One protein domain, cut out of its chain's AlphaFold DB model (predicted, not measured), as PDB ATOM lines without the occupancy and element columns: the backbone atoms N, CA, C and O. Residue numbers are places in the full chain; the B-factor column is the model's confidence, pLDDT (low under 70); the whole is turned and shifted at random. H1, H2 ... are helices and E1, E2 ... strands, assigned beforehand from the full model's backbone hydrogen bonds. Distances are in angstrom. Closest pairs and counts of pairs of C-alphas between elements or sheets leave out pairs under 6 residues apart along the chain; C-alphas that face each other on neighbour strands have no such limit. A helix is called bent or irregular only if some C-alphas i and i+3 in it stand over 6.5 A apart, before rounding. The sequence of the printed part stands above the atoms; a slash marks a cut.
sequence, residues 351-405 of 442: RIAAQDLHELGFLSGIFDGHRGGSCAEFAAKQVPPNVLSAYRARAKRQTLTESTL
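What this domain is: This is residues 351 to 405 of the 442 residues of the protein "Hypothetical protein" of Symbiodinium sp. CCMP2456 (UniProt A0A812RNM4). A two-stranded hairpin, E1 and E2, has the first part of one long bent helix, H1, packed on it, and the far part of the helix, residues 393 to 405, sticks out as a free arm. The kink in H1 divides a short arm, H1a, from a long one, H1b, and the residues close to the hairpin are 374 to 381 of H1a and 384 to 388 of H1b. The printed part has 55 residues with two named strands and one named helix, in the order E1, E2, H1; the sheet, of order E1 - E2, is antiparallel, and the class is mixed, helices and strands. The whole is only just loose, close to extended, with a radius of gyration of the C-alphas of 14.9 A, and spans 51 by 20 by 11 A, its length made in part by the free arm.

How they stand to each other: E1, residues 351 to 357, and E2, residues 361 to 367, are antiparallel neighbours and form a hairpin, with 169 degrees between their directions. N 353 and O 365 are 2.9 A apart, and N 365 and O 353 are 2.8 A apart, both within hydrogen-bond range. H1, residues 374 to 405, was assigned as one helix by its hydrogen bonds but is bent: C-alphas 381 and 384 are 6.8 A apart. Its arms, H1a, residues 374 to 381, and H1b, residues 384 to 405, stand at a steep tilt of 50 degrees. The closest C-alphas of E1 and H1a are those of Ala 353 and Ala 380, 4.8 A apart. For E2 and H1a they are those of Phe 367 and Ala 376, 5.0 A apart. The closest C-alphas of E1 and H1b are those of Leu 357 and Leu 388, 6.8 A apart. E2 and H1b have 1 pair of C-alphas within 8 A, Leu 363 and Pro 384, at 7.0 A. In H1a and H1b every O i to N i+4 pair is within hydrogen-bond range.

Where its parts are: E1 begins at C-alpha 351, at (-25.323, 4.727, -2.049), and is 18.1 A long from first to last C-alpha. E2 is 19.6 A long and ends at C-alpha 367, at (-25.199, 0.510, -4.831). H1a is 10.6 A long. H1b is 32.1 A long and ends at C-alpha 405, at (-27.933, -36.833, 12.688).

The domain as a whole: The two C-alphas farthest apart are those of Arg 371 and Leu 405, at 50.8 A. Without the free residues 393 to 405, the body has 42 residues and spans 34 by 15 by 9 A. The printed part has no cut. The link from E1 to E2 is tight, with 3 residues, and that from E2 to H1 is short, with 6. The mean pLDDT of the printed part is 88.9, and residues 358 and 405 are under 70.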
ATOM      1  N   ARG A 351     -25.246   4.919  -3.499       94.06
ATOM      2  CA  ARG A 351     -25.323   4.727  -2.049       94.06
ATOM      3  C   ARG A 351     -24.300   3.708  -1.598       94.06
ATOM      4  O   ARG A 351     -24.021   2.732  -2.284       94.06
ATOM      5  N   ILE A 352     -23.762   3.930  -0.409       90.69
ATOM      6  CA  ILE A 352     -22.790   3.043   0.220       90.69
ATOM      7  C   ILE A 352     -23.427   2.483   1.487       90.69
ATOM      8  O   ILE A 352     -24.075   3.216   2.235       90.69
ATOM      9  N   ALA A 353     -23.221   1.196   1.740       90.38
ATOM     10  CA  ALA A 353     -23.437   0.598   3.048       90.38
ATOM     11  C   ALA A 353     -22.097   0.114   3.583       90.38
ATOM     12  O   ALA A 353     -21.450  -0.712   2.952       90.38
ATOM     13  N   ALA A 354     -21.697   0.619   4.743       84.81
ATOM     14  CA  ALA A 354     -20.508   0.186   5.455       84.81
ATOM     15  C   ALA A 354     -20.915  -0.051   6.909       84.81
ATOM     16  O   ALA A 354     -21.202   0.897   7.640       84.81
ATOM     17  N   GLN A 355     -21.027  -1.314   7.307       82.06
ATOM     18  CA  GLN A 355     -21.530  -1.683   8.623       82.06
ATOM     19  C   GLN A 355     -20.767  -2.884   9.165       82.06
ATOM     20  O   GLN A 355     -20.577  -3.881   8.470       82.06
ATOM     21  N   ASP A 356     -20.365  -2.804  10.430       76.94
ATOM     22  CA  ASP A 356     -19.868  -3.972  11.139       76.94
ATOM     23  C   ASP A 356     -21.042  -4.886  11.506       76.94
ATOM     24  O   ASP A 356     -21.952  -4.502  12.246       76.94
ATOM     25  N   LEU A 357     -21.055  -6.089  10.938       85.19
ATOM     26  CA  LEU A 357     -22.018  -7.128  11.261       85.19
ATOM     27  C   LEU A 357     -21.386  -8.021  12.323       85.19
ATOM     28  O   LEU A 357     -20.548  -8.866  12.026       85.19
ATOM     29  N   HIS A 358     -21.825  -7.877  13.569       69.94
ATOM     30  CA  HIS A 358     -21.208  -8.473  14.764       69.94
ATOM     31  C   HIS A 358     -20.934  -9.997  14.708       69.94
ATOM     32  O   HIS A 358     -20.119 -10.507  15.479       69.94
ATOM     33  N   GLU A 359     -21.617 -10.749  13.837       78.75
ATOM     34  CA  GLU A 359     -21.411 -12.191  13.607       78.75
ATOM     35  C   GLU A 359     -20.627 -12.534  12.330       78.75
ATOM     36  O   GLU A 359     -20.025 -13.604  12.258       78.75
ATOM     37  N   LEU A 360     -20.628 -11.644  11.338       80.31
ATOM     38  CA  LEU A 360     -20.055 -11.861  10.004       80.31
ATOM     39  C   LEU A 360     -18.764 -11.061   9.767       80.31
ATOM     40  O   LEU A 360     -18.025 -11.366   8.834       80.31
ATOM     41  N   GLY A 361     -18.478 -10.076  10.619       78.56
ATOM     42  CA  GLY A 361     -17.437  -9.074  10.426       78.56
ATOM     43  C   GLY A 361     -17.939  -7.861   9.642       78.56
ATOM     44  O   GLY A 361     -19.137  -7.615   9.526       78.56
ATOM     45  N   PHE A 362     -17.009  -7.098   9.078       80.06
ATOM     46  CA  PHE A 362     -17.324  -5.862   8.371       80.06
ATOM     47  C   PHE A 362     -17.918  -6.123   6.981       80.06
ATOM     48  O   PHE A 362     -17.313  -6.814   6.160       80.06
ATOM     49  N   LEU A 363     -19.084  -5.539   6.704       86.31
ATOM     50  CA  LEU A 363     -19.723  -5.527   5.393       86.31
ATOM     51  C   LEU A 363     -19.548  -4.148   4.750       86.31
ATOM     52  O   LEU A 363     -19.881  -3.133   5.358       86.31
ATOM     53  N   SER A 364     -19.108  -4.132   3.491       89.38
ATOM     54  CA  SER A 364     -19.120  -2.947   2.632       89.38
ATOM     55  C   SER A 364     -19.826  -3.266   1.316       89.38
ATOM     56  O   SER A 364     -19.572  -4.313   0.721       89.38
ATOM     57  N   GLY A 365     -20.693  -2.371   0.849       92.19
ATOM     58  CA  GLY A 365     -21.428  -2.493  -0.407       92.19
ATOM     59  C   GLY A 365     -21.613  -1.137  -1.081       92.19
ATOM     60  O   GLY A 365     -21.844  -0.136  -0.405       92.19
ATOM     61  N   ILE A 366     -21.506  -1.118  -2.409       94.75
ATOM     62  CA  ILE A 366     -21.736   0.055  -3.260       94.75
ATOM     63  C   ILE A 366     -22.957  -0.253  -4.126       94.75
ATOM     64  O   ILE A 366     -23.013  -1.301  -4.766       94.75
ATOM     65  N   PHE A 367     -23.934   0.647  -4.123       95.62
ATOM     66  CA  PHE A 367     -25.199   0.510  -4.831       95.62
ATOM     67  C   PHE A 367     -25.343   1.672  -5.814       95.62
ATOM     68  O   PHE A 367     -25.515   2.811  -5.387       95.62
ATOM     69  N   ASP A 368     -25.271   1.379  -7.110       95.56
ATOM     70  CA  ASP A 368     -25.498   2.350  -8.188       95.56
ATOM     71  C   ASP A 368     -27.007   2.522  -8.411       95.56
ATOM     72  O   ASP A 368     -27.738   1.559  -8.673       95.56
ATOM     73  N   GLY A 369     -27.489   3.751  -8.237       95.44
ATOM     74  CA  GLY A 369     -28.876   4.108  -8.495       95.44
ATOM     75  C   GLY A 369     -29.073   4.522  -9.951       95.44
ATOM     76  O   GLY A 369     -28.465   5.473 -10.438       95.44
ATOM     77  N   HIS A 370     -29.998   3.867 -10.654       92.69
ATOM     78  CA  HIS A 370     -30.404   4.276 -11.998       92.69
ATOM     79  C   HIS A 370     -31.787   4.925 -11.982       92.69
ATOM     80  O   HIS A 370     -32.757   4.322 -11.527       92.69
ATOM     81  N   ARG A 371     -31.883   6.130 -12.566       91.62
ATOM     82  CA  ARG A 371     -33.118   6.938 -12.628       91.62
ATOM     83  C   ARG A 371     -33.649   7.316 -11.233       91.62
ATOM     84  O   ARG A 371     -34.859   7.335 -11.017       91.62
ATOM     85  N   GLY A 372     -32.734   7.628 -10.312       91.81
ATOM     86  CA  GLY A 372     -33.015   8.017  -8.931       91.81
ATOM     87  C   GLY A 372     -32.379   7.089  -7.888       91.81
ATOM     88  O   GLY A 372     -32.253   5.883  -8.081       91.81
ATOM     89  N   GLY A 373     -32.021   7.659  -6.736       94.94
ATOM     90  CA  GLY A 373     -31.356   6.942  -5.641       94.94
ATOM     91  C   GLY A 373     -32.245   6.081  -4.728       94.94
ATOM     92  O   GLY A 373     -31.722   5.493  -3.788       94.94
ATOM     93  N   SER A 374     -33.563   5.984  -4.948       96.50
ATOM     94  CA  SER A 374     -34.477   5.295  -4.011       96.50
ATOM     95  C   SER A 374     -34.173   3.800  -3.858       96.50
ATOM     96  O   SER A 374     -34.166   3.281  -2.743       96.50
ATOM     97  N   CYS A 375     -33.889   3.101  -4.963       96.12
ATOM     98  CA  CYS A 375     -33.540   1.677  -4.929       96.12
ATOM     99  C   CYS A 375     -32.173   1.447  -4.278       96.12
ATOM    100  O   CYS A 375     -32.039   0.556  -3.441       96.12
ATOM    101  N   ALA A 376     -31.179   2.273  -4.620       96.06
ATOM    102  CA  ALA A 376     -29.851   2.219  -4.018       96.06
ATOM    103  C   ALA A 376     -29.908   2.504  -2.510       96.06
ATOM    104  O   ALA A 376     -29.252   1.831  -1.720       96.06
ATOM    105  N   GLU A 377     -30.750   3.449  -2.085       96.69
ATOM    106  CA  GLU A 377     -30.942   3.793  -0.676       96.69
ATOM    107  C   GLU A 377     -31.630   2.665   0.093       96.69
ATOM    108  O   GLU A 377     -31.207   2.319   1.198       96.69
ATOM    109  N   PHE A 378     -32.662   2.059  -0.498       97.56
ATOM    110  CA  PHE A 378     -33.312   0.886   0.072       97.56
ATOM    111  C   PHE A 378     -32.327  -0.281   0.208       97.56
ATOM    112  O   PHE A 378     -32.231  -0.875   1.281       97.56
ATOM    113  N   ALA A 379     -31.549  -0.572  -0.837       97.56
ATOM    114  CA  ALA A 379     -30.553  -1.637  -0.816       97.56
ATOM    115  C   ALA A 379     -29.473  -1.382   0.247       97.56
ATOM    116  O   ALA A 379     -29.214  -2.262   1.068       97.56
ATOM    117  N   ALA A 380     -28.928  -0.166   0.320       95.56
ATOM    118  CA  ALA A 380     -27.933   0.198   1.324       95.56
ATOM    119  C   ALA A 380     -28.442   0.018   2.764       95.56
ATOM    120  O   ALA A 380     -27.693  -0.416   3.638       95.56
ATOM    121  N   LYS A 381     -29.729   0.294   3.010       96.12
ATOM    122  CA  LYS A 381     -30.364   0.109   4.324       96.12
ATOM    123  C   LYS A 381     -30.700  -1.352   4.637       96.12
ATOM    124  O   LYS A 381     -30.588  -1.761   5.788       96.12
ATOM    125  N   GLN A 382     -31.142  -2.130   3.648       97.69
ATOM    126  CA  GLN A 382     -31.729  -3.458   3.874       97.69
ATOM    127  C   GLN A 382     -30.751  -4.615   3.671       97.69
ATOM    128  O   GLN A 382     -30.910  -5.665   4.290       97.69
ATOM    129  N   VAL A 383     -29.721  -4.457   2.839       97.19
ATOM    130  CA  VAL A 383     -28.750  -5.531   2.583       97.19
ATOM    131  C   VAL A 383     -27.999  -5.950   3.853       97.19
ATOM    132  O   VAL A 383     -28.001  -7.150   4.132       97.19
ATOM    133  N   PRO A 384     -27.427  -5.044   4.677       95.50
ATOM    134  CA  PRO A 384     -26.713  -5.459   5.887       95.50
ATOM    135  C   PRO A 384     -27.542  -6.319   6.865       95.50
ATOM    136  O   PRO A 384     -27.103  -7.432   7.185       95.50
ATOM    137  N   PRO A 385     -28.750  -5.906   7.310       95.38
ATOM    138  CA  PRO A 385     -29.555  -6.732   8.208       95.38
ATOM    139  C   PRO A 385     -30.061  -8.020   7.541       95.38
ATOM    140  O   PRO A 385     -30.131  -9.055   8.206       95.38
ATOM    141  N   ASN A 386     -30.357  -8.007   6.235       97.25
ATOM    142  CA  ASN A 386     -30.815  -9.203   5.521       97.25
ATOM    143  C   ASN A 386     -29.711 -10.255   5.378       97.25
ATOM    144  O   ASN A 386     -29.972 -11.439   5.585       97.25
ATOM    145  N   VAL A 387     -28.475  -9.841   5.086       95.94
ATOM    146  CA  VAL A 387     -27.311 -10.741   5.027       95.94
ATOM    147  C   VAL A 387     -27.075 -11.391   6.391       95.94
ATOM    148  O   VAL A 387     -26.910 -12.609   6.480       95.94
ATOM    149  N   LEU A 388     -27.135 -10.603   7.466       91.94
ATOM    150  CA  LEU A 388     -27.007 -11.104   8.833       91.94
ATOM    151  C   LEU A 388     -28.136 -12.082   9.206       91.94
ATOM    152  O   LEU A 388     -27.877 -13.145   9.772       91.94
ATOM    153  N   SER A 389     -29.383 -11.758   8.859       95.44
ATOM    154  CA  SER A 389     -30.544 -12.628   9.081       95.44
ATOM    155  C   SER A 389     -30.419 -13.954   8.320       95.44
ATOM    156  O   SER A 389     -30.571 -15.032   8.903       95.44
ATOM    157  N   ALA A 390     -30.051 -13.901   7.037       95.88
ATOM    158  CA  ALA A 390     -29.853 -15.081   6.202       95.88
ATOM    159  C   ALA A 390     -28.722 -15.976   6.731       95.88
ATOM    160  O   ALA A 390     -28.867 -17.203   6.775       95.88
ATOM    161  N   TYR A 391     -27.620 -15.373   7.189       93.50
ATOM    162  CA  TYR A 391     -26.524 -16.093   7.832       93.50
ATOM    163  C   TYR A 391     -26.991 -16.831   9.089       93.50
ATOM    164  O   TYR A 391     -26.775 -18.038   9.206       93.50
ATOM    165  N   ARG A 392     -27.712 -16.149   9.986       91.69
ATOM    166  CA  ARG A 392     -28.275 -16.750  11.207       91.69
ATOM    167  C   ARG A 392     -29.230 -17.896  10.905       91.69
ATOM    168  O   ARG A 392     -29.133 -18.961  11.515       91.69
ATOM    169  N   ALA A 393     -30.119 -17.713   9.931       93.56
ATOM    170  CA  ALA A 393     -31.051 -18.749   9.500       93.56
ATOM    171  C   ALA A 393     -30.322 -19.979   8.932       93.56
ATOM    172  O   ALA A 393     -30.733 -21.118   9.166       93.56
ATOM    173  N   ARG A 394     -29.222 -19.776   8.197       93.19
ATOM    174  CA  ARG A 394     -28.382 -20.872   7.693       93.19
ATOM    175  C   ARG A 394     -27.629 -21.577   8.822       93.19
ATOM    176  O   ARG A 394     -27.654 -22.805   8.863       93.19
ATOM    177  N   ALA A 395     -27.022 -20.828   9.738       87.12
ATOM    178  CA  ALA A 395     -26.296 -21.380  10.878       87.12
ATOM    179  C   ALA A 395     -27.214 -22.240  11.763       87.12
ATOM    180  O   ALA A 395     -26.879 -23.380  12.072       87.12
ATOM    181  N   LYS A 396     -28.423 -21.748  12.075       89.94
ATOM    182  CA  LYS A 396     -29.427 -22.500  12.845       89.94
ATOM    183  C   LYS A 396     -29.846 -23.799  12.151       89.94
ATOM    184  O   LYS A 396     -29.988 -24.830  12.809       89.94
ATOM    185  N   ARG A 397     -30.024 -23.771  10.824       89.69
ATOM    186  CA  ARG A 397     -30.336 -24.983  10.051       89.69
ATOM    187  C   ARG A 397     -29.221 -26.014  10.167       89.69
ATOM    188  O   ARG A 397     -29.518 -27.146  10.509       89.69
ATOM    189  N   GLN A 398     -27.963 -25.613   9.988       84.00
ATOM    190  CA  GLN A 398     -26.817 -26.524  10.098       84.00
ATOM    191  C   GLN A 398     -26.719 -27.178  11.482       84.00
ATOM    192  O   GLN A 398     -26.565 -28.394  11.567       84.00
ATOM    193  N   THR A 399     -26.914 -26.409  12.560       82.56
ATOM    194  CA  THR A 399     -26.892 -26.964  13.925       82.56
ATOM    195  C   THR A 399     -28.014 -27.975  14.178       82.56
ATOM    196  O   THR A 399     -27.815 -28.954  14.897       82.56
ATOM    197  N   LEU A 400     -29.193 -27.770  13.578       80.25
ATOM    198  CA  LEU A 400     -30.319 -28.701  13.690       80.25
ATOM    199  C   LEU A 400     -30.064 -29.985  12.898       80.25
ATOM    200  O   LEU A 400     -30.348 -31.068  13.405       80.25
ATOM    201  N   THR A 401     -29.496 -29.890  11.693       79.75
ATOM    202  CA  THR A 401     -29.135 -31.070  10.898       79.75
ATOM    203  C   THR A 401     -28.091 -31.922  11.616       79.75
ATOM    204  O   THR A 401     -28.255 -33.136  11.708       79.75
ATOM    205  N   GLU A 402     -27.062 -31.297  12.192       72.38
ATOM    206  CA  GLU A 402     -26.027 -31.989  12.974       72.38
ATOM    207  C   GLU A 402     -26.606 -32.652  14.231       72.38
ATOM    208  O   GLU A 402     -26.308 -33.811  14.514       72.38
ATOM    209  N   SER A 403     -27.504 -31.963  14.941       70.75
ATOM    210  CA  SER A 403     -28.182 -32.519  16.121       70.75
ATOM    211  C   SER A 403     -29.120 -33.679  15.761       70.75
ATOM    212  O   SER A 403     -29.199 -34.664  16.488       70.75
ATOM    213  N   THR A 404     -29.800 -33.610  14.615       70.06
ATOM    214  CA  THR A 404     -30.735 -34.654  14.157       70.06
ATOM    215  C   THR A 404     -29.992 -35.911  13.696       70.06
ATOM    216  O   THR A 404     -30.414 -37.030  13.993       70.06
ATOM    217  N   LEU A 405     -28.844 -35.739  13.034       64.44
ATOM    218  CA  LEU A 405     -27.933 -36.833  12.688       64.44
ATOM    219  C   LEU A 405     -27.296 -37.464  13.938       64.44
ATOM    220  O   LEU A 405     -27.127 -38.680  13.986       64.44
TER     221      LEU A 405